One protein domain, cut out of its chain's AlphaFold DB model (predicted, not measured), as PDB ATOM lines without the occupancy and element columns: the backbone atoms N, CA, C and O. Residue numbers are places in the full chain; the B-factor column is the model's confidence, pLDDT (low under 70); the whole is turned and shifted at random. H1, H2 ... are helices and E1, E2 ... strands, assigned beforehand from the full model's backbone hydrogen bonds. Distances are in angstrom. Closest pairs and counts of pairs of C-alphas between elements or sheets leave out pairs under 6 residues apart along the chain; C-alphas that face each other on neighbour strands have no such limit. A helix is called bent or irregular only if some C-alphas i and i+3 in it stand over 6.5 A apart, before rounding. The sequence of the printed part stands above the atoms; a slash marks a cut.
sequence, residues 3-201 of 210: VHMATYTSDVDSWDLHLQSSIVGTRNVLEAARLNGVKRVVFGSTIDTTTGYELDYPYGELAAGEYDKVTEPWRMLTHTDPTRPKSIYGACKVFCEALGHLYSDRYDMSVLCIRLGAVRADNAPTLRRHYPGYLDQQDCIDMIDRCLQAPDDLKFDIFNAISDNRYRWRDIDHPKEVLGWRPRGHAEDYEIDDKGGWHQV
ATOM      1  N   VAL A   3     139.324 194.673 107.743       98.62
ATOM      2  CA  VAL A   3     140.711 194.556 107.275       98.62
ATOM      3  C   VAL A   3     141.282 193.281 107.891       98.62
ATOM      4  O   VAL A   3     141.474 193.208 109.103       98.62
ATOM      5  N   HIS A   4     141.485 192.248 107.075       98.31
ATOM      6  CA  HIS A   4     141.940 190.931 107.521       98.31
ATOM      7  C   HIS A   4     143.420 190.732 107.192       98.31
ATOM      8  O   HIS A   4     143.775 190.297 106.096       98.31
ATOM      9  N   MET A   5     144.275 191.067 108.160       96.94
ATOM     10  CA  MET A   5     145.736 190.894 108.089       96.94
ATOM     11  C   MET A   5     146.235 189.721 108.947       96.94
ATOM     12  O   MET A   5     147.420 189.401 108.933       96.94
ATOM     13  N   ALA A   6     145.345 189.073 109.708       93.31
ATOM     14  CA  ALA A   6     145.724 188.009 110.629       93.31
ATOM     15  C   ALA A   6     146.062 186.721 109.866       93.31
ATOM     16  O   ALA A   6     145.221 186.130 109.189       93.31
ATOM     17  N   THR A   7     147.310 186.279 109.975       88.19
ATOM     18  CA  THR A   7     147.833 185.057 109.357       88.19
ATOM     19  C   THR A   7     149.117 184.665 110.083       88.19
ATOM     20  O   THR A   7     149.800 185.525 110.639       88.19
ATOM     21  N   TYR A   8     149.440 183.376 110.114       89.44
ATOM     22  CA  TYR A   8     150.740 182.928 110.598       89.44
ATOM     23  C   TYR A   8     151.824 183.243 109.556       89.44
ATOM     24  O   TYR A   8     151.597 183.025 108.368       89.44
ATOM     25  N   THR A   9     152.973 183.764 109.992       87.69
ATOM     26  CA  THR A   9     154.069 184.194 109.100       87.69
ATOM     27  C   THR A   9     155.461 183.748 109.552       87.69
ATOM     28  O   THR A   9     156.431 184.026 108.857       87.69
ATOM     29  N   SER A  10     155.592 183.100 110.716       88.56
ATOM     30  CA  SER A  10     156.908 182.816 111.311       88.56
ATOM     31  C   SER A  10     157.619 181.604 110.706       88.56
ATOM     32  O   SER A  10     158.843 181.603 110.656       88.56
ATOM     33  N   ASP A  11     156.871 180.599 110.255       91.38
ATOM     34  CA  ASP A  11     157.383 179.436 109.525       91.38
ATOM     35  C   ASP A  11     156.499 179.232 108.294       91.38
ATOM     36  O   ASP A  11     155.348 178.815 108.414       91.38
ATOM     37  N   VAL A  12     157.033 179.596 107.128       91.62
ATOM     38  CA  VAL A  12     156.295 179.642 105.860       91.62
ATOM     39  C   VAL A  12     155.952 178.260 105.297       91.62
ATOM     40  O   VAL A  12     155.110 178.166 104.405       91.62
ATOM     41  N   ASP A  13     156.552 177.194 105.833       93.25
ATOM     42  CA  ASP A  13     156.339 175.812 105.389       93.25
ATOM     43  C   ASP A  13     155.570 174.968 106.416       93.25
ATOM     44  O   ASP A  13     155.375 173.762 106.242       93.25
ATOM     45  N   SER A  14     155.053 175.589 107.480       94.94
ATOM     46  CA  SER A  14     154.241 174.883 108.467       94.94
ATOM     47  C   SER A  14     152.824 174.610 107.954       94.94
ATOM     48  O   SER A  14     151.935 175.465 108.028       94.94
ATOM     49  N   TRP A  15     152.575 173.385 107.480       94.44
ATOM     50  CA  TRP A  15     151.255 172.975 106.982       94.44
ATOM     51  C   TRP A  15     150.127 173.208 107.996       94.44
ATOM     52  O   TRP A  15     149.158 173.907 107.698       94.44
ATOM     53  N   ASP A  16     150.252 172.657 109.205       96.44
ATOM     54  CA  ASP A  16     149.171 172.694 110.194       96.44
ATOM     55  C   ASP A  16     148.869 174.124 110.660       96.44
ATOM     56  O   ASP A  16     147.702 174.502 110.810       96.44
ATOM     57  N   LEU A  17     149.902 174.954 110.841       95.38
ATOM     58  CA  LEU A  17     149.718 176.340 111.265       95.38
ATOM     59  C   LEU A  17     149.046 177.171 110.172       95.38
ATOM     60  O   LEU A  17     148.140 177.951 110.483       95.38
ATOM     61  N   HIS A  18     149.408 176.993 108.899       95.75
ATOM     62  CA  HIS A  18     148.741 177.694 107.800       95.75
ATOM     63  C   HIS A  18     147.326 177.174 107.537       95.75
ATOM     64  O   HIS A  18     146.419 177.982 107.304       95.75
ATOM     65  N   LEU A  19     147.089 175.868 107.664       95.50
ATOM     66  CA  LEU A  19     145.753 175.288 107.567       95.50
ATOM     67  C   LEU A  19     144.806 175.904 108.608       95.50
ATOM     68  O   LEU A  19     143.723 176.379 108.262       95.50
ATOM     69  N   GLN A  20     145.215 175.945 109.877       94.75
ATOM     70  CA  GLN A  20     144.365 176.466 110.949       94.75
ATOM     71  C   GLN A  20     144.239 177.993 110.902       94.75
ATOM     72  O   GLN A  20     143.133 178.536 110.893       94.75
ATOM     73  N   SER A  21     145.364 178.709 110.858       92.50
ATOM     74  CA  SER A  21     145.350 180.174 110.962       92.50
ATOM     75  C   SER A  21     144.865 180.855 109.687       92.50
ATOM     76  O   SER A  21     144.132 181.838 109.752       92.50
ATOM     77  N   SER A  22     145.282 180.354 108.523       92.44
ATOM     78  CA  SER A  22     145.142 181.078 107.262       92.44
ATOM     79  C   SER A  22     143.941 180.562 106.486       92.44
ATOM     80  O   SER A  22     143.045 181.349 106.198       92.44
ATOM     81  N   ILE A  23     143.849 179.252 106.236       96.19
ATOM     82  CA  ILE A  23     142.722 178.658 105.496       96.19
ATOM     83  C   ILE A  23     141.432 178.725 106.325       96.19
ATOM     84  O   ILE A  23     140.474 179.401 105.939       96.19
ATOM     85  N   VAL A  24     141.403 178.060 107.486       97.94
ATOM     86  CA  VAL A  24     140.204 178.017 108.341       97.94
ATOM     87  C   VAL A  24     139.885 179.409 108.890       97.94
ATOM     88  O   VAL A  24     138.731 179.839 108.838       97.94
ATOM     89  N   GLY A  25     140.900 180.147 109.350       97.69
ATOM     90  CA  GLY A  25     140.742 181.515 109.843       97.69
ATOM     91  C   GLY A  25     140.123 182.462 108.812       97.69
ATOM     92  O   GLY A  25     139.122 183.113 109.112       97.69
ATOM     93  N   THR A  26     140.636 182.492 107.577       98.00
ATOM     94  CA  THR A  26     140.087 183.369 106.523       98.00
ATOM     95  C   THR A  26     138.668 182.973 106.140       98.00
ATOM     96  O   THR A  26     137.805 183.845 106.032       98.00
ATOM     97  N   ARG A  27     138.373 181.670 106.024       98.38
ATOM     98  CA  ARG A  27     136.997 181.202 105.801       98.38
ATOM     99  C   ARG A  27     136.055 181.692 106.896       98.38
ATOM    100  O   ARG A  27     134.944 182.115 106.592       98.38
ATOM    101  N   ASN A  28     136.475 181.625 108.156       98.56
ATOM    102  CA  ASN A  28     135.644 182.040 109.283       98.56
ATOM    103  C   ASN A  28     135.406 183.552 109.295       98.56
ATOM    104  O   ASN A  28     134.282 183.973 109.555       98.56
ATOM    105  N   VAL A  29     136.418 184.360 108.966       98.56
ATOM    106  CA  VAL A  29     136.264 185.816 108.826       98.56
ATOM    107  C   VAL A  29     135.280 186.152 107.706       98.56
ATOM    108  O   VAL A  29     134.361 186.935 107.933       98.56
ATOM    109  N   LEU A  30     135.428 185.539 106.528       98.62
ATOM    110  CA  LEU A  30     134.526 185.764 105.393       98.62
ATOM    111  C   LEU A  30     133.086 185.342 105.714       98.62
ATOM    112  O   LEU A  30     132.149 186.096 105.454       98.62
ATOM    113  N   GLU A  31     132.897 184.182 106.342       98.69
ATOM    114  CA  GLU A  31     131.566 183.697 106.712       98.69
ATOM    115  C   GLU A  31     130.913 184.558 107.799       98.69
ATOM    116  O   GLU A  31     129.735 184.902 107.697       98.69
ATOM    117  N   ALA A  32     131.670 184.963 108.819       98.75
ATOM    118  CA  ALA A  32     131.169 185.870 109.846       98.75
ATOM    119  C   ALA A  32     130.821 187.244 109.256       98.75
ATOM    120  O   ALA A  32     129.770 187.799 109.579       98.75
ATOM    121  N   ALA A  33     131.658 187.771 108.358       98.62
ATOM    122  CA  ALA A  33     131.398 189.007 107.629       98.62
ATOM    123  C   ALA A  33     130.088 188.908 106.831       98.62
ATOM    124  O   ALA A  33     129.225 189.779 106.964       98.62
ATOM    125  N   ARG A  34     129.892 187.809 106.092       98.56
ATOM    126  CA  ARG A  34     128.660 187.526 105.348       98.56
ATOM    127  C   ARG A  34     127.431 187.504 106.257       98.56
ATOM    128  O   ARG A  34     126.443 188.176 105.972       98.56
ATOM    129  N   LEU A  35     127.488 186.747 107.352       98.62
ATOM    130  CA  LEU A  35     126.370 186.590 108.291       98.62
ATOM    131  C   LEU A  35     125.980 187.901 108.989       98.62
ATOM    132  O   LEU A  35     124.829 188.049 109.389       98.62
ATOM    133  N   ASN A  36     126.907 188.854 109.103       98.50
ATOM    134  CA  ASN A  36     126.680 190.155 109.738       98.50
ATOM    135  C   ASN A  36     126.495 191.303 108.728       98.50
ATOM    136  O   ASN A  36     126.526 192.471 109.111       98.50
ATOM    137  N   GLY A  37     126.319 190.999 107.438       97.62
ATOM    138  CA  GLY A  37     126.047 192.010 106.412       97.62
ATOM    139  C   GLY A  37     127.223 192.946 106.109       97.62
ATOM    140  O   GLY A  37     127.015 194.043 105.591       97.62
ATOM    141  N   VAL A  38     128.461 192.543 106.415       98.31
ATOM    142  CA  VAL A  38     129.655 193.305 106.034       98.31
ATOM    143  C   VAL A  38     129.781 193.313 104.512       98.31
ATOM    144  O   VAL A  38     129.863 192.265 103.880       98.31
ATOM    145  N   LYS A  39     129.853 194.513 103.930       97.44
ATOM    146  CA  LYS A  39     129.925 194.694 102.475       97.44
ATOM    147  C   LYS A  39     131.327 194.678 101.881       97.44
ATOM    148  O   LYS A  39     131.445 194.369 100.707       97.44
ATOM    149  N   ARG A  40     132.370 194.973 102.665       98.75
ATOM    150  CA  ARG A  40     133.763 194.976 102.196       98.75
ATOM    151  C   ARG A  40     134.716 194.281 103.157       98.75
ATOM    152  O   ARG A  40     134.705 194.592 104.353       98.75
ATOM    153  N   VAL A  41     135.559 193.409 102.611       98.81
ATOM    154  CA  VAL A  41     136.705 192.777 103.268       98.81
ATOM    155  C   VAL A  41     137.964 193.086 102.456       98.81
ATOM    156  O   VAL A  41     138.059 192.723 101.291       98.81
ATOM    157  N   VAL A  42     138.936 193.749 103.071       98.88
ATOM    158  CA  VAL A  42     140.277 193.940 102.505       98.88
ATOM    159  C   VAL A  42     141.174 192.853 103.082       98.88
ATOM    160  O   VAL A  42     141.359 192.782 104.299       98.88
ATOM    161  N   PHE A  43     141.684 191.972 102.227       98.81
ATOM    162  CA  PHE A  43     142.468 190.806 102.619       98.81
ATOM    163  C   PHE A  43     143.955 191.015 102.334       98.81
ATOM    164  O   PHE A  43     144.345 191.260 101.192       98.81
ATOM    165  N   GLY A  44     144.792 190.855 103.360       98.44
ATOM    166  CA  GLY A  44     146.245 190.814 103.206       98.44
ATOM    167  C   GLY A  44     146.698 189.485 102.609       98.44
ATOM    168  O   GLY A  44     146.863 188.497 103.332       98.44
ATOM    169  N   SER A  45     146.900 189.459 101.295       98.44
ATOM    170  CA  SER A  45     147.628 188.406 100.586       98.44
ATOM    171  C   SER A  45     149.140 188.701 100.593       98.44
ATOM    172  O   SER A  45     149.635 189.459 101.426       98.44
ATOM    173  N   THR A  46     149.905 188.077  99.699       98.12
ATOM    174  CA  THR A  46     151.365 188.184  99.648       98.12
ATOM    175  C   THR A  46     151.899 188.124  98.221       98.12
ATOM    176  O   THR A  46     151.352 187.431  97.361       98.12
ATOM    177  N   ILE A  47     153.020 188.798  97.980       97.44
ATOM    178  CA  ILE A  47     153.814 188.620  96.759       97.44
ATOM    179  C   ILE A  47     154.416 187.211  96.628       97.44
ATOM    180  O   ILE A  47     154.806 186.808  95.534       97.44
ATOM    181  N   ASP A  48     154.453 186.435  97.716       96.75
ATOM    182  CA  ASP A  48     154.908 185.039  97.724       96.75
ATOM    183  C   ASP A  48     153.986 184.088  96.941       96.75
ATOM    184  O   ASP A  48     154.342 182.957  96.636       96.75
ATOM    185  N   THR A  49     152.816 184.569  96.514       98.25
ATOM    186  CA  THR A  49     151.949 183.878  95.547       98.25
ATOM    187  C   THR A  49     152.596 183.722  94.164       98.25
ATOM    188  O   THR A  49     152.144 182.893  93.372       98.25
ATOM    189  N   THR A  50     153.655 184.484  93.857       98.06
ATOM    190  CA  THR A  50     154.337 184.479  92.550       98.06
ATOM    191  C   THR A  50     155.860 184.338  92.644       98.06
ATOM    192  O   THR A  50     156.551 184.527  91.649       98.06
ATOM    193  N   THR A  51     156.435 184.046  93.809       96.31
ATOM    194  CA  THR A  51     157.903 183.968  93.997       96.31
ATOM    195  C   THR A  51     158.563 182.795  93.287       96.31
ATOM    196  O   THR A  51     159.753 182.851  93.017       96.31
ATOM    197  N   GLY A  52     157.828 181.761  92.890       96.38
ATOM    198  CA  GLY A  52     158.365 180.672  92.074       96.38
ATOM    199  C   GLY A  52     158.816 181.113  90.678       96.38
ATOM    200  O   GLY A  52     159.580 180.391  90.048       96.38
ATOM    201  N   TYR A  53     158.415 182.300  90.201       97.06
ATOM    202  CA  TYR A  53     159.005 182.906  89.001       97.06
ATOM    203  C   TYR A  53     160.486 183.262  89.183       97.06
ATOM    204  O   TYR A  53     161.198 183.349  88.193       97.06
ATOM    205  N   GLU A  54     160.988 183.389  90.417       96.50
ATOM    206  CA  GLU A  54     162.417 183.597  90.706       96.50
ATOM    207  C   GLU A  54     163.304 182.421  90.250       96.50
ATOM    208  O   GLU A  54     164.527 182.540  90.237       96.50
ATOM    209  N   LEU A  55     162.712 181.289  89.855       94.75
ATOM    210  CA  LEU A  55     163.432 180.176  89.234       94.75
ATOM    211  C   LEU A  55     163.753 180.417  87.750       94.75
ATOM    212  O   LEU A  55     164.545 179.662  87.188       94.75
ATOM    213  N   ASP A  56     163.174 181.453  87.140       95.50
ATOM    214  CA  ASP A  56     163.334 181.791  85.731       95.50
ATOM    215  C   ASP A  56     164.088 183.128  85.575       95.50
ATOM    216  O   ASP A  56     163.983 184.037  86.408       95.50
ATOM    217  N   TYR A  57     164.812 183.284  84.462       95.50
ATOM    218  CA  TYR A  57     165.423 184.564  84.091       95.50
ATOM    219  C   TYR A  57     164.345 185.580  83.662       95.50
ATOM    220  O   TYR A  57     163.441 185.211  82.904       95.50
ATOM    221  N   PRO A  58     164.434 186.869  84.049       96.81
ATOM    222  CA  PRO A  58     165.488 187.498  84.858       96.81
ATOM    223  C   PRO A  58     165.142 187.630  86.353       96.81
ATOM    224  O   PRO A  58     165.822 188.343  87.092       96.81
ATOM    225  N   TYR A  59     164.037 187.039  86.808       97.38
ATOM    226  CA  TYR A  59     163.463 187.332  88.123       97.38
ATOM    227  C   TYR A  59     164.350 186.845  89.268       97.38
ATOM    228  O   TYR A  59     164.469 187.528  90.288       97.38
ATOM    229  N   GLY A  60     165.004 185.698  89.081       96.75
ATOM    230  CA  GLY A  60     165.978 185.171  90.029       96.75
ATOM    231  C   GLY A  60     167.181 186.092  90.202       96.75
ATOM    232  O   GLY A  60     167.583 186.371  91.328       96.75
ATOM    233  N   GLU A  61     167.720 186.630  89.108       97.56
ATOM    234  CA  GLU A  61     168.837 187.578  89.126       97.56
ATOM    235  C   GLU A  61     168.455 188.890  89.818       97.56
ATOM    236  O   GLU A  61     169.214 189.391  90.650       97.56
ATOM    237  N   LEU A  62     167.255 189.414  89.543       97.75
ATOM    238  CA  LEU A  62     166.717 190.592  90.230       97.75
ATOM    239  C   LEU A  62     166.580 190.344  91.740       97.75
ATOM    240  O   LEU A  62     166.985 191.185  92.543       97.75
ATOM    241  N   ALA A  63     166.055 189.183  92.143       97.19
ATOM    242  CA  ALA A  63     165.942 188.795  93.551       97.19
ATOM    243  C   ALA A  63     167.312 188.555  94.211       97.19
ATOM    244  O   ALA A  63     167.505 188.904  95.374       97.19
ATOM    245  N   ALA A  64     168.280 188.010  93.474       97.31
ATOM    246  CA  ALA A  64     169.634 187.766  93.959       97.31
ATOM    247  C   ALA A  64     170.478 189.049  94.055       97.31
ATOM    248  O   ALA A  64     171.544 189.010  94.661       97.31
ATOM    249  N   GLY A  65     170.034 190.173  93.484       96.75
ATOM    250  CA  GLY A  65     170.830 191.402  93.414       96.75
ATOM    251  C   GLY A  65     171.899 191.393  92.319       96.75
ATOM    252  O   GLY A  65     172.821 192.201  92.345       96.75
ATOM    253  N   GLU A  66     171.786 190.488  91.350       96.88
ATOM    254  CA  GLU A  66     172.719 190.301  90.235       96.88
ATOM    255  C   GLU A  66     172.344 191.215  89.055       96.88
ATOM    256  O   GLU A  66     172.210 190.771  87.913       96.88
ATOM    257  N   TYR A  67     172.126 192.504  89.337       95.19
ATOM    258  CA  TYR A  67     171.523 193.458  88.396       95.19
ATOM    259  C   TYR A  67     172.325 193.626  87.099       95.19
ATOM    260  O   TYR A  67     171.731 193.723  86.030       95.19
ATOM    261  N   ASP A  68     173.657 193.551  87.164       95.69
ATOM    262  CA  ASP A  68     174.542 193.653  85.991       95.69
ATOM    263  C   ASP A  68     174.359 192.499  84.983       95.69
ATOM    264  O   ASP A  68     174.827 192.577  83.846       95.69
ATOM    265  N   LYS A  69     173.691 191.408  85.386       95.81
ATOM    266  CA  LYS A  69     173.383 190.251  84.529       95.81
ATOM    267  C   LYS A  69     171.998 190.351  83.879       95.81
ATOM    268  O   LYS A  69     171.641 189.510  83.046       95.81
ATOM    269  N   VAL A  70     171.204 191.352  84.249       96.94
ATOM    270  CA  VAL A  70     169.842 191.549  83.749       96.94
ATOM    271  C   VAL A  70     169.854 192.528  82.578       96.94
ATOM    272  O   VAL A  70     170.432 193.606  82.657       96.94
ATOM    273  N   THR A  71     169.197 192.159  81.477       95.69
ATOM    274  CA  THR A  71     168.995 193.067  80.338       95.69
ATOM    275  C   THR A  71     167.682 193.833  80.507       95.69
ATOM    276  O   THR A  71     166.622 193.221  80.625       95.69
ATOM    277  N   GLU A  72     167.746 195.166  80.497       93.50
ATOM    278  CA  GLU A  72     166.563 196.038  80.494       93.50
ATOM    279  C   GLU A  72     165.990 196.243  79.070       93.50
ATOM    280  O   GLU A  72     166.765 196.349  78.113       93.50
ATOM    281  N   PRO A  73     164.654 196.375  78.909       95.44
ATOM    282  CA  PRO A  73     163.622 196.144  79.921       95.44
ATOM    283  C   PRO A  73     163.293 194.649  80.064       95.44
ATOM    284  O   PRO A  73     163.400 193.878  79.110       95.44
ATOM    285  N   TRP A  74     162.800 194.250  81.235       96.75
ATOM    286  CA  TRP A  74     162.188 192.935  81.446       96.75
ATOM    287  C   TRP A  74     160.663 193.031  81.501       96.75
ATOM    288  O   TRP A  74     160.083 194.091  81.744       96.75
ATOM    289  N   ARG A  75     159.992 191.897  81.283       97.31
ATOM    290  CA  ARG A  75     158.542 191.789  81.463       97.31
ATOM    291  C   ARG A  75     158.206 191.906  82.950       97.31
ATOM    292  O   ARG A  75     158.737 191.154  83.756       97.31
ATOM    293  N   MET A  76     157.292 192.805  83.299       98.12
ATOM    294  CA  MET A  76     156.703 192.859  84.640       98.12
ATOM    295  C   MET A  76     155.578 191.828  84.744       98.12
ATOM    296  O   MET A  76     154.753 191.724  83.833       98.12
ATOM    297  N   LEU A  77     155.528 191.075  85.843       98.38
ATOM    298  CA  LEU A  77     154.374 190.239  86.156       98.38
ATOM    299  C   LEU A  77     153.212 191.109  86.615       98.38
ATOM    300  O   LEU A  77     153.375 191.972  87.473       98.38
ATOM    301  N   THR A  78     152.042 190.830  86.070       98.50
ATOM    302  CA  THR A  78     150.797 191.510  86.401       98.50
ATOM    303  C   THR A  78     150.017 190.747  87.465       98.50
ATOM    304  O   THR A  78     150.302 189.589  87.772       98.50
ATOM    305  N   HIS A  79     148.974 191.368  88.010       97.81
ATOM    306  CA  HIS A  79     148.022 190.692  88.897       97.81
ATOM    307  C   HIS A  79     147.305 189.486  88.240       97.81
ATOM    308  O   HIS A  79     146.829 188.607  88.958       97.81
ATOM    309  N   THR A  80     147.265 189.419  86.900       98.00
ATOM    310  CA  THR A  80     146.617 188.337  86.130       98.00
ATOM    311  C   THR A  80     147.538 187.174  85.770       98.00
ATOM    312  O   THR A  80     147.063 186.140  85.296       98.00
ATOM    313  N   ASP A  81     148.848 187.321  85.984       98.50
ATOM    314  CA  ASP A  81     149.786 186.226  85.768       98.50
ATOM    315  C   ASP A  81     149.454 185.035  86.687       98.50
ATOM    316  O   ASP A  81     149.058 185.240  87.843       98.50
ATOM    317  N   PRO A  82     149.613 183.784  86.208       98.31
ATOM    318  CA  PRO A  82     149.377 182.602  87.024       98.31
ATOM    319  C   PRO A  82     150.150 182.644  88.341       98.31
ATOM    320  O   PRO A  82     151.328 182.981  88.385       98.31
ATOM    321  N   THR A  83     149.508 182.247  89.435       98.44
ATOM    322  CA  THR A  83     150.207 182.100  90.714       98.44
ATOM    323  C   THR A  83     151.187 180.934  90.641       98.44
ATOM    324  O   THR A  83     150.833 179.849  90.178       98.44
ATOM    325  N   ARG A  84     152.397 181.138  91.157       97.44
ATOM    326  CA  ARG A  84     153.455 180.128  91.258       97.44
ATOM    327  C   ARG A  84     154.175 180.332  92.594       97.44
ATOM    328  O   ARG A  84     155.246 180.933  92.602       97.44
ATOM    329  N   PRO A  85     153.574 179.943  93.728       95.94
ATOM    330  CA  PRO A  85     154.199 180.103  95.037       95.94
ATOM    331  C   PRO A  85     155.360 179.124  95.220       95.94
ATOM    332  O   PRO A  85     155.334 178.028  94.655       95.94
ATOM    333  N   LYS A  86     156.353 179.508  96.028       92.38
ATOM    334  CA  LYS A  86     157.470 178.623  96.410       92.38
ATOM    335  C   LYS A  86     157.399 178.084  97.844       92.38
ATOM    336  O   LYS A  86     158.209 177.234  98.185       92.38
ATOM    337  N   SER A  87     156.422 178.534  98.637       93.25
ATOM    338  CA  SER A  87     156.179 178.095 100.019       93.25
ATOM    339  C   SER A  87     154.738 177.611 100.228       93.25
ATOM    340  O   SER A  87     153.831 177.917  99.432       93.25
ATOM    341  N   ILE A  88     154.493 176.908 101.340       95.06
ATOM    342  CA  ILE A  88     153.126 176.559 101.766       95.06
ATOM    343  C   ILE A  88     152.317 177.820 102.093       95.06
ATOM    344  O   ILE A  88     151.148 177.911 101.712       95.06
ATOM    345  N   TYR A  89     152.926 178.815 102.736       96.00
ATOM    346  CA  TYR A  89     152.308 180.107 103.028       96.00
ATOM    347  C   TYR A  89     151.736 180.766 101.766       96.00
ATOM    348  O   TYR A  89     150.548 181.112 101.735       96.00
ATOM    349  N   GLY A  90     152.548 180.887 100.712       96.94
ATOM    350  CA  GLY A  90     152.136 181.442  99.424       96.94
ATOM    351  C   GLY A  90     150.965 180.664  98.824       96.94
ATOM    352  O   GLY A  90     149.955 181.261  98.451       96.94
ATOM    353  N   ALA A  91     151.034 179.328  98.814       97.31
ATOM    354  CA  ALA A  91     149.949 178.470  98.325       97.31
ATOM    355  C   ALA A  91     148.649 178.627  99.135       97.31
ATOM    356  O   ALA A  91     147.557 178.724  98.565       97.31
ATOM    357  N   CYS A  92     148.739 178.724 100.461       97.44
ATOM    358  CA  CYS A  92     147.587 178.984 101.320       97.44
ATOM    359  C   CYS A  92     146.963 180.358 101.049       97.44
ATOM    360  O   CYS A  92     145.738 180.493 101.095       97.44
ATOM    361  N   LYS A  93     147.767 181.381 100.743       98.06
ATOM    362  CA  LYS A  93     147.257 182.704 100.361       98.06
ATOM    363  C   LYS A  93     146.539 182.679  99.013       98.06
ATOM    364  O   LYS A  93     145.470 183.273  98.930       98.06
ATOM    365  N   VAL A  94     147.015 181.905  98.031       98.56
ATOM    366  CA  VAL A  94     146.284 181.666  96.767       98.56
ATOM    367  C   VAL A  94     144.907 181.048  97.026       98.56
ATOM    368  O   VAL A  94     143.906 181.518  96.487       98.56
ATOM    369  N   PHE A  95     144.820 180.037  97.901       98.50
ATOM    370  CA  PHE A  95     143.522 179.479  98.302       98.50
ATOM    371  C   PHE A  95     142.600 180.557  98.891       98.50
ATOM    372  O   PHE A  95     141.412 180.599  98.577       98.50
ATOM    373  N   CYS A  96     143.135 181.443  99.732       98.56
ATOM    374  CA  CYS A  96     142.359 182.515 100.350       98.56
ATOM    375  C   CYS A  96     141.900 183.581  99.341       98.56
ATOM    376  O   CYS A  96     140.779 184.067  99.473       98.56
ATOM    377  N   GLU A  97     142.712 183.913  98.329       98.81
ATOM    378  CA  GLU A  97     142.310 184.784  97.211       98.81
ATOM    379  C   GLU A  97     141.118 184.174  96.456       98.81
ATOM    380  O   GLU A  97     140.083 184.821  96.293       98.81
ATOM    381  N   ALA A  98     141.218 182.893  96.082       98.69
ATOM    382  CA  ALA A  98     140.139 182.174  95.401       98.69
ATOM    383  C   ALA A  98     138.870 182.066  96.266       98.69
ATOM    384  O   ALA A  98     137.750 182.213  95.771       98.69
ATOM    385  N   LEU A  99     139.030 181.849  97.574       98.62
ATOM    386  CA  LEU A  99     137.917 181.849  98.515       98.62
ATOM    387  C   LEU A  99     137.259 183.233  98.605       98.62
ATOM    388  O   LEU A  99     136.036 183.320  98.645       98.62
ATOM    389  N   GLY A 100     138.044 184.310  98.608       98.69
ATOM    390  CA  GLY A 100     137.537 185.679  98.562       98.69
ATOM    391  C   GLY A 100     136.680 185.940  97.324       98.69
ATOM    392  O   GLY A 100     135.562 186.441  97.450       98.69
ATOM    393  N   HIS A 101     137.157 185.507  96.153       98.69
ATOM    394  CA  HIS A 101     136.421 185.600  94.890       98.69
ATOM    395  C   HIS A 101     135.074 184.870  94.970       98.69
ATOM    396  O   HIS A 101     134.034 185.451  94.669       98.69
ATOM    397  N   LEU A 102     135.065 183.636  95.490       98.69
ATOM    398  CA  LEU A 102     133.830 182.876  95.701       98.69
ATOM    399  C   LEU A 102     132.813 183.654  96.549       98.69
ATOM    400  O   LEU A 102     131.618 183.639  96.249       98.69
ATOM    401  N   TYR A 103     133.263 184.301  97.628       98.69
ATOM    402  CA  TYR A 103     132.367 185.072  98.493       98.69
ATOM    403  C   TYR A 103     131.854 186.341  97.818       98.69
ATOM    404  O   TYR A 103     130.698 186.706  98.037       98.69
ATOM    405  N   SER A 104     132.682 186.979  96.991       98.62
ATOM    406  CA  SER A 104     132.264 188.106  96.164       98.62
ATOM    407  C   SER A 104     131.119 187.712  95.232       98.62
ATOM    408  O   SER A 104     130.017 188.253  95.352       98.62
ATOM    409  N   ASP A 105     131.331 186.693  94.399       98.25
ATOM    410  CA  ASP A 105     130.362 186.268  93.381       98.25
ATOM    411  C   ASP A 105     129.061 185.750  93.985       98.25
ATOM    412  O   ASP A 105     127.966 185.998  93.477       98.25
ATOM    413  N   ARG A 106     129.166 184.996  95.082       98.12
ATOM    414  CA  ARG A 106     128.016 184.293  95.651       98.12
ATOM    415  C   ARG A 106     127.189 185.152  96.598       98.12
ATOM    416  O   ARG A 106     126.004 184.866  96.783       98.12
ATOM    417  N   TYR A 107     127.801 186.143  97.241       97.94
ATOM    418  CA  TYR A 107     127.179 186.859  98.357       97.94
ATOM    419  C   TYR A 107     127.199 188.382  98.218       97.94
ATOM    420  O   TYR A 107     126.855 189.065  99.185       97.94
ATOM    421  N   ASP A 108     127.550 188.912  97.040       95.94
ATOM    422  CA  ASP A 108     127.580 190.357  96.763       95.94
ATOM    423  C   ASP A 108     128.466 191.121  97.770       95.94
ATOM    424  O   ASP A 108     128.142 192.202  98.273       95.94
ATOM    425  N   MET A 109     129.600 190.513  98.116       98.31
ATOM    426  CA  MET A 109     130.614 191.111  98.981       98.31
ATOM    427  C   MET A 109     131.732 191.711  98.129       98.31
ATOM    428  O   MET A 109     132.160 191.117  97.153       98.31
ATOM    429  N   SER A 110     132.247 192.872  98.520       98.75
ATOM    430  CA  SER A 110     133.512 193.387  98.003       98.75
ATOM    431  C   SER A 110     134.662 192.705  98.754       98.75
ATOM    432  O   SER A 110     134.774 192.855  99.972       98.75
ATOM    433  N   VAL A 111     135.496 191.925  98.070       98.81
ATOM    434  CA  VAL A 111     136.693 191.291  98.631       98.81
ATOM    435  C   VAL A 111     137.907 191.708  97.809       98.81
ATOM    436  O   VAL A 111     138.098 191.232  96.696       98.81
ATOM    437  N   LEU A 112     138.726 192.603  98.362       98.94
ATOM    438  CA  LEU A 112     139.905 193.149  97.684       98.94
ATOM    439  C   LEU A 112     141.167 192.542  98.291       98.94
ATOM    440  O   LEU A 112     141.402 192.670  99.495       98.94
ATOM    441  N   CYS A 113     141.963 191.863  97.473       98.88
ATOM    442  CA  CYS A 113     143.165 191.166  97.912       98.88
ATOM    443  C   CYS A 113     144.410 192.008  97.633       98.88
ATOM    444  O   CYS A 113     144.671 192.397  96.499       98.88
ATOM    445  N   ILE A 114     145.220 192.248  98.660       98.88
ATOM    446  CA  ILE A 114     146.476 192.991  98.538       98.88
ATOM    447  C   ILE A 114     147.627 191.993  98.618       98.88
ATOM    448  O   ILE A 114     147.890 191.449  99.687       98.88
ATOM    449  N   ARG A 115     148.336 191.745  97.516       98.81
ATOM    450  CA  ARG A 115     149.591 190.981  97.512       98.81
ATOM    451  C   ARG A 115     150.702 191.866  98.066       98.81
ATOM    452  O   ARG A 115     151.382 192.567  97.321       98.81
ATOM    453  N   LEU A 116     150.826 191.860  99.392       98.50
ATOM    454  CA  LEU A 116     151.781 192.682 100.131       98.50
ATOM    455  C   LEU A 116     153.218 192.261  99.834       98.50
ATOM    456  O   LEU A 116     153.544 191.072  99.906       98.50
ATOM    457  N   GLY A 117     154.057 193.252  99.537       97.88
ATOM    458  CA  GLY A 117     155.507 193.144  99.522       97.88
ATOM    459  C   GLY A 117     156.121 192.992 100.918       97.88
ATOM    460  O   GLY A 117     155.447 192.710 101.911       97.88
ATOM    461  N   ALA A 118     157.432 193.195 101.005       96.50
ATOM    462  CA  ALA A 118     158.197 193.142 102.240       96.50
ATOM    463  C   ALA A 118     158.010 194.428 103.060       96.50
ATOM    464  O   ALA A 118     158.779 195.381 102.919       96.50
ATOM    465  N   VAL A 119     157.014 194.423 103.948       96.81
ATOM    466  CA  VAL A 119     156.840 195.438 104.999       96.81
ATOM    467  C   VAL A 119     157.686 195.040 106.204       96.81
ATOM    468  O   VAL A 119     157.505 193.965 106.775       96.81
ATOM    469  N   ARG A 120     158.629 195.895 106.597       95.19
ATOM    470  CA  ARG A 120     159.579 195.612 107.685       95.19
ATOM    471  C   ARG A 120     159.357 196.534 108.869       95.19
ATOM    472  O   ARG A 120     158.960 197.676 108.674       95.19
ATOM    473  N   ALA A 121     159.663 196.061 110.079       94.94
ATOM    474  CA  ALA A 121     159.500 196.838 111.313       94.94
ATOM    475  C   ALA A 121     160.302 198.151 111.290       94.94
ATOM    476  O   ALA A 121     159.758 199.204 111.606       94.94
ATOM    477  N   ASP A 122     161.545 198.093 110.809       95.00
ATOM    478  CA  ASP A 122     162.447 199.252 110.720       95.00
ATOM    479  C   ASP A 122     162.172 200.139 109.491       95.00
ATOM    480  O   ASP A 122     162.919 201.072 109.217       95.00
ATOM    481  N   ASN A 123     161.135 199.813 108.713       97.00
ATOM    482  CA  ASN A 123     160.788 200.440 107.438       97.00
ATOM    483  C   ASN A 123     161.941 200.514 106.413       97.00
ATOM    484  O   ASN A 123     161.904 201.335 105.509       97.00
ATOM    485  N   ALA A 124     162.944 199.640 106.508       97.12
ATOM    486  CA  ALA A 124     164.093 199.615 105.605       97.12
ATOM    487  C   ALA A 124     164.424 198.181 105.151       97.12
ATOM    488  O   ALA A 124     164.299 197.239 105.953       97.12
ATOM    489  N   PRO A 125     164.873 197.974 103.898       96.94
ATOM    490  CA  PRO A 125     165.494 196.723 103.474       96.94
ATOM    491  C   PRO A 125     166.698 196.389 104.364       96.94
ATOM    492  O   PRO A 125     167.520 197.249 104.640       96.94
ATOM    493  N   THR A 126     166.839 195.131 104.789       96.12
ATOM    494  CA  THR A 126     168.058 194.647 105.479       96.12
ATOM    495  C   THR A 126     168.823 193.573 104.704       96.12
ATOM    496  O   THR A 126     169.894 193.159 105.123       96.12
ATOM    497  N   LEU A 127     168.252 193.092 103.600       96.38
ATOM    498  CA  LEU A 127     168.810 192.076 102.708       96.38
ATOM    499  C   LEU A 127     168.556 192.534 101.279       96.38
ATOM    500  O   LEU A 127     167.512 193.137 101.004       96.38
ATOM    501  N   ARG A 128     169.470 192.213 100.365       96.69
ATOM    502  CA  ARG A 128     169.363 192.611  98.961       96.69
ATOM    503  C   ARG A 128     168.114 192.033  98.306       96.69
ATOM    504  O   ARG A 128     167.452 192.757  97.564       96.69
ATOM    505  N   ARG A 129     167.703 190.809  98.668       95.88
ATOM    506  CA  ARG A 129     166.454 190.200  98.169       95.88
ATOM    507  C   ARG A 129     165.188 191.001  98.460       95.88
ATOM    508  O   ARG A 129     164.162 190.772  97.827       95.88
ATOM    509  N   HIS A 130     165.221 191.911  99.435       97.06
ATOM    510  CA  HIS A 130     164.067 192.753  99.724       97.06
ATOM    511  C   HIS A 130     163.855 193.820  98.648       97.06
ATOM    512  O   HIS A 130     162.720 194.237  98.480       97.06
ATOM    513  N   TYR A 131     164.882 194.248  97.908       98.12
ATOM    514  CA  TYR A 131     164.791 195.414  97.015       98.12
ATOM    515  C   TYR A 131     163.676 195.288  95.968       98.12
ATOM    516  O   TYR A 131     162.840 196.186  95.896       98.12
ATOM    517  N   PRO A 132     163.551 194.173  95.220       97.88
ATOM    518  CA  PRO A 132     162.479 194.045  94.232       97.88
ATOM    519  C   PRO A 132     161.067 194.022  94.823       97.88
ATOM    520  O   PRO A 132     160.098 194.250  94.103       97.88
ATOM    521  N   GLY A 133     160.935 193.678  96.106       98.12
ATOM    522  CA  GLY A 133     159.658 193.470  96.786       98.12
ATOM    523  C   GLY A 133     159.399 194.415  97.953       98.12
ATOM    524  O   GLY A 133     158.406 194.215  98.640       98.12
ATOM    525  N   TYR A 134     160.264 195.394  98.214       98.62
ATOM    526  CA  TYR A 134     160.155 196.291  99.361       98.62
ATOM    527  C   TYR A 134     158.854 197.088  99.287       98.62
ATOM    528  O   TYR A 134     158.468 197.574  98.222       98.62
ATOM    529  N   LEU A 135     158.178 197.197 100.424       98.75
ATOM    530  CA  LEU A 135     156.982 198.005 100.565       98.75
ATOM    531  C   LEU A 135     157.166 198.914 101.779       98.75
ATOM    532  O   LEU A 135     157.167 198.442 102.919       98.75
ATOM    533  N   ASP A 136     157.316 200.207 101.510       98.69
ATOM    534  CA  ASP A 136     157.331 201.248 102.528       98.69
ATOM    535  C   ASP A 136     156.021 201.209 103.333       98.69
ATOM    536  O   ASP A 136     154.928 200.995 102.796       98.69
ATOM    537  N   GLN A 137     156.118 201.392 104.648       98.50
ATOM    538  CA  GLN A 137     154.972 201.334 105.553       98.50
ATOM    539  C   GLN A 137     153.892 202.364 105.190       98.50
ATOM    540  O   GLN A 137     152.705 202.058 105.303       98.50
ATOM    541  N   GLN A 138     154.265 203.558 104.723       98.56
ATOM    542  CA  GLN A 138     153.311 204.589 104.324       98.56
ATOM    543  C   GLN A 138     152.611 204.239 103.008       98.56
ATOM    544  O   GLN A 138     151.416 204.517 102.873       98.56
ATOM    545  N   ASP A 139     153.318 203.606 102.071       98.81
ATOM    546  CA  ASP A 139     152.730 203.082 100.833       98.81
ATOM    547  C   ASP A 139     151.765 201.920 101.121       98.81
ATOM    548  O   ASP A 139     150.697 201.834 100.511       98.81
ATOM    549  N   CYS A 140     152.101 201.059 102.089       98.75
ATOM    550  CA  CYS A 140     151.226 199.994 102.583       98.75
ATOM    551  C   CYS A 140     149.930 200.556 103.188       98.75
ATOM    552  O   CYS A 140     148.837 200.099 102.847       98.75
ATOM    553  N   ILE A 141     150.043 201.571 104.051       98.50
ATOM    554  CA  ILE A 141     148.887 202.242 104.658       98.50
ATOM    555  C   ILE A 141     148.013 202.886 103.576       98.50
ATOM    556  O   ILE A 141     146.809 202.641 103.572       98.50
ATOM    557  N   ASP A 142     148.600 203.627 102.624       98.81
ATOM    558  CA  ASP A 142     147.827 204.221 101.522       98.81
ATOM    559  C   ASP A 142     147.123 203.128 100.707       98.81
ATOM    560  O   ASP A 142     145.941 203.267 100.429       98.81
ATOM    561  N   MET A 143     147.765 201.992 100.401       98.88
ATOM    562  CA  MET A 143     147.099 200.888  99.688       98.88
ATOM    563  C   MET A 143     145.851 200.393 100.436       98.88
ATOM    564  O   MET A 143     144.784 200.242  99.839       98.88
ATOM    565  N   ILE A 144     145.967 200.159 101.747       98.81
ATOM    566  CA  ILE A 144     144.843 199.706 102.578       98.81
ATOM    567  C   ILE A 144     143.723 200.754 102.577       98.81
ATOM    568  O   ILE A 144     142.560 200.400 102.365       98.81
ATOM    569  N   ASP A 145     144.063 202.029 102.760       98.69
ATOM    570  CA  ASP A 145     143.102 203.134 102.753       98.69
ATOM    571  C   ASP A 145     142.377 203.250 101.407       98.69
ATOM    572  O   ASP A 145     141.157 203.440 101.374       98.69
ATOM    573  N   ARG A 146     143.094 203.070 100.293       98.81
ATOM    574  CA  ARG A 146     142.522 203.084  98.940       98.81
ATOM    575  C   ARG A 146     141.567 201.918  98.723       98.81
ATOM    576  O   ARG A 146     140.474 202.128  98.208       98.81
ATOM    577  N   CYS A 147     141.921 200.711  99.164       98.81
ATOM    578  CA  CYS A 147     141.009 199.566  99.110       98.81
ATOM    579  C   CYS A 147     139.751 199.796  99.963       98.81
ATOM    580  O   CYS A 147     138.646 199.461  99.539       98.81
ATOM    581  N   LEU A 148     139.885 200.386 101.155       98.50
ATOM    582  CA  LEU A 148     138.739 200.702 102.013       98.50
ATOM    583  C   LEU A 148     137.802 201.734 101.372       98.50
ATOM    584  O   LEU A 148     136.585 201.588 101.486       98.50
ATOM    585  N   GLN A 149     138.358 202.724 100.672       98.31
ATOM    586  CA  GLN A 149     137.630 203.809 100.003       98.31
ATOM    587  C   GLN A 149     137.203 203.487  98.562       98.31
ATOM    588  O   GLN A 149     136.575 204.327  97.918       98.31
ATOM    589  N   ALA A 150     137.527 202.298  98.049       98.56
ATOM    590  CA  ALA A 150     137.204 201.917  96.683       98.56
ATOM    591  C   ALA A 150     135.686 201.999  96.401       98.56
ATOM    592  O   ALA A 150     134.873 201.817  97.317       98.56
ATOM    593  N   PRO A 151     135.266 202.224  95.148       97.81
ATOM    594  CA  PRO A 151     133.855 202.188  94.763       97.81
ATOM    595  C   PRO A 151     133.154 200.877  95.167       97.81
ATOM    596  O   PRO A 151     133.754 199.805  95.130       97.81
ATOM    597  N   ASP A 152     131.890 200.943  95.593       95.62
ATOM    598  CA  ASP A 152     131.128 199.779  96.097       95.62
ATOM    599  C   ASP A 152     130.830 198.710  95.024       95.62
ATOM    600  O   ASP A 152     130.497 197.563  95.348       95.62
ATOM    601  N   ASP A 153     130.941 199.080  93.748       97.25
ATOM    602  CA  ASP A 153     130.833 198.197  92.585       97.25
ATOM    603  C   ASP A 153     132.141 197.457  92.261       97.25
ATOM    604  O   ASP A 153     132.103 196.477  91.518       97.25
ATOM    605  N   LEU A 154     133.271 197.817  92.884       98.44
ATOM    606  CA  LEU A 154     134.492 197.013  92.844       98.44
ATOM    607  C   LEU A 154     134.343 195.795  93.773       98.44
ATOM    608  O   LEU A 154     134.570 195.868  94.988       98.44
ATOM    609  N   LYS A 155     133.901 194.672  93.196       98.38
ATOM    610  CA  LYS A 155     133.539 193.456  93.942       98.38
ATOM    611  C   LYS A 155     134.722 192.542  94.247       98.38
ATOM    612  O   LYS A 155     134.940 192.230  95.409       98.38
ATOM    613  N   PHE A 156     135.521 192.160  93.264       98.81
ATOM    614  CA  PHE A 156     136.723 191.366  93.505       98.81
ATOM    615  C   PHE A 156     137.867 191.894  92.662       98.81
ATOM    616  O   PHE A 156     137.679 192.163  91.478       98.81
ATOM    617  N   ASP A 157     139.035 192.039  93.280       98.75
ATOM    618  CA  ASP A 157     140.253 192.424  92.581       98.75
ATOM    619  C   ASP A 157     141.497 192.058  93.406       98.75
ATOM    620  O   ASP A 157     141.421 191.847  94.625       98.75
ATOM    621  N   ILE A 158     142.643 191.983  92.733       98.88
ATOM    622  CA  ILE A 158     143.943 191.641  93.302       98.88
ATOM    623  C   ILE A 158     144.944 192.741  92.950       98.88
ATOM    624  O   ILE A 158     145.168 193.053  91.784       98.88
ATOM    625  N   PHE A 159     145.626 193.273  93.961       98.88
ATOM    626  CA  PHE A 159     146.594 194.353  93.803       98.88
ATOM    627  C   PHE A 159     147.982 193.925  94.268       98.88
ATOM    628  O   PHE A 159     148.167 193.559  95.429       98.88
ATOM    629  N   ASN A 160     148.975 194.018  93.382       98.75
ATOM    630  CA  ASN A 160     150.382 193.956  93.770       98.75
ATOM    631  C   ASN A 160     150.737 195.235  94.545       98.75
ATOM    632  O   ASN A 160     150.647 196.333  94.000       98.75
ATOM    633  N   ALA A 161     151.125 195.104  95.815       98.62
ATOM    634  CA  ALA A 161     151.518 196.232  96.655       98.62
ATOM    635  C   ALA A 161     153.018 196.172  96.930       98.62
ATOM    636  O   ALA A 161     153.481 195.486  97.840       98.62
ATOM    637  N   ILE A 162     153.777 196.880  96.104       98.38
ATOM    638  CA  ILE A 162     155.225 197.056  96.215       98.38
ATOM    639  C   ILE A 162     155.503 198.531  95.939       98.38
ATOM    640  O   ILE A 162     154.854 199.127  95.082       98.38
ATOM    641  N   SER A 163     156.439 199.125  96.669       98.69
ATOM    642  CA  SER A 163     156.844 200.509  96.435       98.69
ATOM    643  C   SER A 163     157.485 200.684  95.040       98.69
ATOM    644  O   SER A 163     157.693 199.702  94.320       98.69
ATOM    645  N   ASP A 164     157.778 201.915  94.605       98.06
ATOM    646  CA  ASP A 164     158.282 202.198  93.244       98.06
ATOM    647  C   ASP A 164     159.777 201.852  93.084       98.06
ATOM    648  O   ASP A 164     160.588 202.640  92.609       98.06
ATOM    649  N   ASN A 165     160.149 200.641  93.503       98.38
ATOM    650  CA  ASN A 165     161.522 200.154  93.515       98.38
ATOM    651  C   ASN A 165     162.029 199.980  92.085       98.38
ATOM    652  O   ASN A 165     161.319 199.428  91.230       98.38
ATOM    653  N   ARG A 166     163.279 200.374  91.841       96.69
ATOM    654  CA  ARG A 166     163.920 200.305  90.518       96.69
ATOM    655  C   ARG A 166     163.966 198.879  89.969       96.69
ATOM    656  O   ARG A 166     163.691 198.668  88.794       96.69
ATOM    657  N   TYR A 167     164.289 197.906  90.820       96.88
ATOM    658  CA  TYR A 167     164.499 196.507  90.418       96.88
ATOM    659  C   TYR A 167     163.280 195.603  90.626       96.88
ATOM    660  O   TYR A 167     163.409 194.377  90.680       96.88
ATOM    661  N   ARG A 168     162.085 196.183  90.778       97.75
ATOM    662  CA  ARG A 168     160.852 195.395  90.866       97.75
ATOM    663  C   ARG A 168     160.624 194.591  89.587       97.75
ATOM    664  O   ARG A 168     161.032 194.974  88.493       97.75
ATOM    665  N   TRP A 169     159.897 193.496  89.730       98.19
ATOM    666  CA  TRP A 169     159.466 192.653  88.610       98.19
ATOM    667  C   TRP A 169     157.975 192.317  88.640       98.19
ATOM    668  O   TRP A 169     157.489 191.549  87.816       98.19
ATOM    669  N   ARG A 170     157.241 192.913  89.579       98.38
ATOM    670  CA  ARG A 170     155.780 192.941  89.599       98.38
ATOM    671  C   ARG A 170     155.334 194.350  89.247       98.38
ATOM    672  O   ARG A 170     155.941 195.324  89.700       98.38
ATOM    673  N   ASP A 171     154.312 194.440  88.415       97.12
ATOM    674  CA  ASP A 171     153.705 195.706  88.052       97.12
ATOM    675  C   ASP A 171     153.051 196.373  89.264       97.12
ATOM    676  O   ASP A 171     152.717 195.746  90.270       97.12
ATOM    677  N   ILE A 172     152.883 197.684  89.151       98.06
ATOM    678  CA  ILE A 172     152.123 198.495  90.105       98.06
ATOM    679  C   ILE A 172     151.156 199.421  89.362       98.06
ATOM    680  O   ILE A 172     150.669 200.393  89.928       98.06
ATOM    681  N   ASP A 173     150.899 199.149  88.081       98.44
ATOM    682  CA  ASP A 173     150.072 200.007  87.233       98.44
ATOM    683  C   ASP A 173     148.582 199.713  87.416       98.44
ATOM    684  O   ASP A 173     147.792 200.642  87.551       98.44
ATOM    685  N   HIS A 174     148.197 198.449  87.611       98.56
ATOM    686  CA  HIS A 174     146.813 198.091  87.944       98.56
ATOM    687  C   HIS A 174     146.253 198.817  89.187       98.56
ATOM    688  O   HIS A 174     145.238 199.507  89.072       98.56
ATOM    689  N   PRO A 175     146.903 198.790  90.375       98.38
ATOM    690  CA  PRO A 175     146.421 199.578  91.512       98.38
ATOM    691  C   PRO A 175     146.486 201.094  91.268       98.38
ATOM    692  O   PRO A 175     145.697 201.844  91.851       98.38
ATOM    693  N   LYS A 176     147.378 201.581  90.391       98.38
ATOM    694  CA  LYS A 176     147.379 202.996  89.998       98.38
ATOM    695  C   LYS A 176     146.121 203.361  89.216       98.38
ATOM    696  O   LYS A 176     145.581 204.451  89.428       98.38
ATOM    697  N   GLU A 177     145.695 202.500  88.308       98.50
ATOM    698  CA  GLU A 177     144.557 202.722  87.422       98.50
ATOM    699  C   GLU A 177     143.229 202.548  88.159       98.50
ATOM    700  O   GLU A 177     142.375 203.429  88.090       98.50
ATOM    701  N   VAL A 178     143.084 201.462  88.920       98.62
ATOM    702  CA  VAL A 178     141.826 201.112  89.595       98.62
ATOM    703  C   VAL A 178     141.613 201.908  90.879       98.62
ATOM    704  O   VAL A 178     140.508 202.380  91.143       98.62
ATOM    705  N   LEU A 179     142.661 202.066  91.692       98.56
ATOM    706  CA  LEU A 179     142.544 202.652  93.031       98.56
ATOM    707  C   LEU A 179     143.108 204.070  93.131       98.56
ATOM    708  O   LEU A 179     142.906 204.743  94.142       98.56
ATOM    709  N   GLY A 180     143.853 204.537  92.127       98.44
ATOM    710  CA  GLY A 180     144.599 205.789  92.243       98.44
ATOM    711  C   GLY A 180     145.784 205.699  93.214       98.44
ATOM    712  O   GLY A 180     146.313 206.736  93.608       98.44
ATOM    713  N   TRP A 181     146.216 204.492  93.596       98.62
ATOM    714  CA  TRP A 181     147.360 204.287  94.487       98.62
ATOM    715  C   TRP A 181     148.645 204.759  93.801       98.62
ATOM    716  O   TRP A 181     148.870 204.450  92.633       98.62
ATOM    717  N   ARG A 182     149.464 205.575  94.466       98.25
ATOM    718  CA  ARG A 182     150.699 206.149  93.898       98.25
ATOM    719  C   ARG A 182     151.818 205.998  94.935       98.25
ATOM    720  O   ARG A 182     151.997 206.917  95.735       98.25
ATOM    721  N   PRO A 183     152.526 204.853  94.960       98.00
ATOM    722  CA  PRO A 183     153.571 204.621  95.950       98.00
ATOM    723  C   PRO A 183     154.721 205.614  95.774       98.00
ATOM    724  O   PRO A 183     154.996 206.065  94.660       98.00
ATOM    725  N   ARG A 184     155.378 205.969  96.880       97.00
ATOM    726  CA  ARG A 184     156.459 206.965  96.933       97.00
ATOM    727  C   ARG A 184     157.765 206.415  97.491       97.00
ATOM    728  O   ARG A 184     158.795 207.026  97.247       97.00
ATOM    729  N   GLY A 185     157.734 205.316  98.242       97.62
ATOM    730  CA  GLY A 185     158.937 204.686  98.779       97.62
ATOM    731  C   GLY A 185     159.781 204.068  97.670       97.62
ATOM    732  O   GLY A 185     159.238 203.644  96.647       97.62
ATOM    733  N   HIS A 186     161.100 204.040  97.844       98.00
ATOM    734  CA  HIS A 186     162.043 203.407  96.921       98.00
ATOM    735  C   HIS A 186     163.045 202.593  97.752       98.00
ATOM    736  O   HIS A 186     163.655 203.110  98.688       98.00
ATOM    737  N   ALA A 187     163.237 201.311  97.436       97.75
ATOM    738  CA  ALA A 187     164.234 200.484  98.124       97.75
ATOM    739  C   ALA A 187     165.659 201.040  97.965       97.75
ATOM    740  O   ALA A 187     166.514 200.845  98.828       97.75
ATOM    741  N   GLU A 188     165.906 201.726  96.850       96.31
ATOM    742  CA  GLU A 188     167.192 202.303  96.475       96.31
ATOM    743  C   GLU A 188     167.609 203.507  97.332       96.31
ATOM    744  O   GLU A 188     168.784 203.864  97.310       96.31
ATOM    745  N   ASP A 189     166.701 204.077  98.132       97.12
ATOM    746  CA  ASP A 189     167.024 205.138  99.098       97.12
ATOM    747  C   ASP A 189     167.844 204.619 100.294       97.12
ATOM    748  O   ASP A 189     168.393 205.400 101.074       97.12
ATOM    749  N   TYR A 190     167.938 203.296 100.445       96.25
ATOM    750  CA  TYR A 190     168.655 202.640 101.528       96.25
ATOM    751  C   TYR A 190     169.957 202.025 101.014       96.25
ATOM    752  O   TYR A 190     169.961 201.220 100.079       96.25
ATOM    753  N   GLU A 191     171.071 202.342 101.672       93.31
ATOM    754  CA  GLU A 191     172.338 201.635 101.493       93.31
ATOM    755  C   GLU A 191     172.464 200.523 102.538       93.31
ATOM    756  O   GLU A 191     172.310 200.760 103.736       93.31
ATOM    757  N   ILE A 192     172.750 199.298 102.086       95.56
ATOM    758  CA  ILE A 192     172.968 198.142 102.964       95.56
ATOM    759  C   ILE A 192     174.254 197.407 102.597       95.56
ATOM    760  O   ILE A 192     174.632 197.335 101.422       95.56
ATOM    761  N   ASP A 193     174.885 196.799 103.601       95.06
ATOM    762  CA  ASP A 193     176.125 196.035 103.429       95.06
ATOM    763  C   ASP A 193     175.920 194.738 102.635       95.06
ATOM    764  O   ASP A 193     176.827 194.281 101.932       95.06
ATOM    765  N   ASP A 194     174.716 194.163 102.706       96.12
ATOM    766  CA  ASP A 194     174.371 192.917 102.032       96.12
ATOM    767  C   ASP A 194     174.462 193.050 100.500       96.12
ATOM    768  O   ASP A 194     173.820 193.898  99.857       96.12
ATOM    769  N   LYS A 195     175.291 192.186  99.907       93.56
ATOM    770  CA  LYS A 195     175.556 192.140  98.460       93.56
ATOM    771  C   LYS A 195     174.586 191.241  97.696       93.56
ATOM    772  O   LYS A 195     174.643 191.222  96.473       93.56
ATOM    773  N   GLY A 196     173.688 190.542  98.389       95.50
ATOM    774  CA  GLY A 196     172.794 189.565  97.785       95.50
ATOM    775  C   GLY A 196     173.472 188.244  97.438       95.50
ATOM    776  O   GLY A 196     174.559 187.911  97.916       95.50
ATOM    777  N   GLY A 197     172.788 187.463  96.612       95.69
ATOM    778  CA  GLY A 197     173.245 186.185  96.091       95.69
ATOM    779  C   GLY A 197     172.148 185.124  96.077       95.69
ATOM    780  O   GLY A 197     171.134 185.220  96.766       95.69
ATOM    781  N   TRP A 198     172.388 184.057  95.315       95.00
ATOM    782  CA  TRP A 198     171.429 182.963  95.112       95.00
ATOM    783  C   TRP A 198     171.008 182.234  96.394       95.00
ATOM    784  O   TRP A 198     169.906 181.697  96.442       95.00
ATOM    785  N   HIS A 199     171.827 182.277  97.449       92.62
ATOM    786  CA  HIS A 199     171.484 181.742  98.772       92.62
ATOM    787  C   HIS A 199     170.281 182.448  99.428       92.62
ATOM    788  O   HIS A 199     169.722 181.933 100.389       92.62
ATOM    789  N   GLN A 200     169.904 183.635  98.940       91.94
ATOM    790  CA  GLN A 200     168.727 184.379  99.393       91.94
ATOM    791  C   GLN A 200     167.477 184.079  98.554       91.94
ATOM    792  O   GLN A 200     166.386 184.493  98.938       91.94
ATOM    793  N   VAL A 201     167.632 183.416  97.407       91.81
ATOM    794  CA  VAL A 201     166.559 183.167  96.430       91.81
ATOM    795  C   VAL A 201     166.119 181.709  96.460       91.81
ATOM    796  O   VAL A 201     164.919 181.438  96.517       91.81
TER     797      VAL A 201
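Overview. This is residues 3 to 201 of the 210 residues of the protein "Epimerase domain-containing protein" of Dehalococcoidia bacterium (UniProt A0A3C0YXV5). A twisted sheet of three parallel strands, E1, E2 and E3, forms the core, with H4 packed on one face and H1 side by side with H4, while H6 and H7 cover the other face. Past the ends of the strands, the short helices H2, H3 and H5 sit among long links and extend the longest axis. The printed part has 199 residues, with seven named helices and three named strands in the order H1 E1 H2 H3 H4 E2 H5 H6 E3 H7; the sheet runs E1 E2 E3. The class is mixed, helices and strands, with 98 residues in named elements, under half. The whole is compact, with a radius of gyration of the C-alphas of 16.7 A and spans of 53 by 38 by 30 A.

Along the chain. E1 is residues 40 to 46, 19.0 A long, from C-alpha 40 at (133.763, 194.976, 102.196); E2 is 110 to 116, 18.4 A; E3 is 156 to 161, 15.9 A. H4 is residues 88 to 107, 28.1 A, and H1 is 15 to 35, 28.4 A, from C-alpha 15 at (151.255, 172.975, 106.982). H6 is residues 137 to 149, 18.4 A, and H7 is 173 to 179, ending with C-alpha 179 at (142.544, 202.652, 93.031). H2 is residues 51 to 55, H3 59 to 64 and H5 128 to 133.

Arrangement. E1 and E2 are parallel at 22 degrees, with N 43 and O 112 within hydrogen-bond range at 2.8 A. E2 and E3 are parallel at 19 degrees, with N 115 and O 159 at 2.8 A. The sheet is only just strongly twisted, its C-alphas up to 4.2 A off the best plane. Residues 3 to 4 pair parallel with 42 to 43 of E1. Three layers, helices on both faces of a sheet, are made by H1 and H4 on one face and H6 and H7 on the other. H4 has a height over the sheet of 9.0 A, its closest C-alphas to E2 being Gly 100 and Val 111 at 5.7 A. H1 and H4 touch, closest C-alphas Ile 23 and Cys 92 at 6.4 A, at a shallow tilt of 16 degrees, the same way. H6 has a height of 9.3 A and runs along the strands, at 10 degrees to E2 on the local plane. H7 has its closest C-alphas to E3 at Phe 159 and Pro 175, 5.7 A. The strand-helix-strand units, parallel neighbour strands with helices between, are E1, H2 H3 H4, E2 and E2, H5 H6, E3, the latter with a left-handed crossover. H2 and H3 touch only at the corner, closest C-alphas Glu 54 and Gly 60 at 4.0 A. H3 and H5 touch, closest C-alphas Ala 63 and Arg 129 at 4.9 A. H5 is only just irregular, C-alphas 129 and 132 being 6.8 A apart. In H3, H4, H6 and H7 every O i to N i+4 pair is within hydrogen-bond range; H1 has 14 of 17, H2 0 of 1 with 2 of 2 O i to N i+3 pairs, and H5 0 of 2 with 2 of 3.

Size, cuts and confidence. The farthest C-alphas, Leu 35 and Asp 68, are 53.6 A apart. The printed part has no cut. The links H3 to H4, E2 to H5 and E3 to H7 are long. The mean pLDDT of the printed part is 97.1, and no printed residue is under 70.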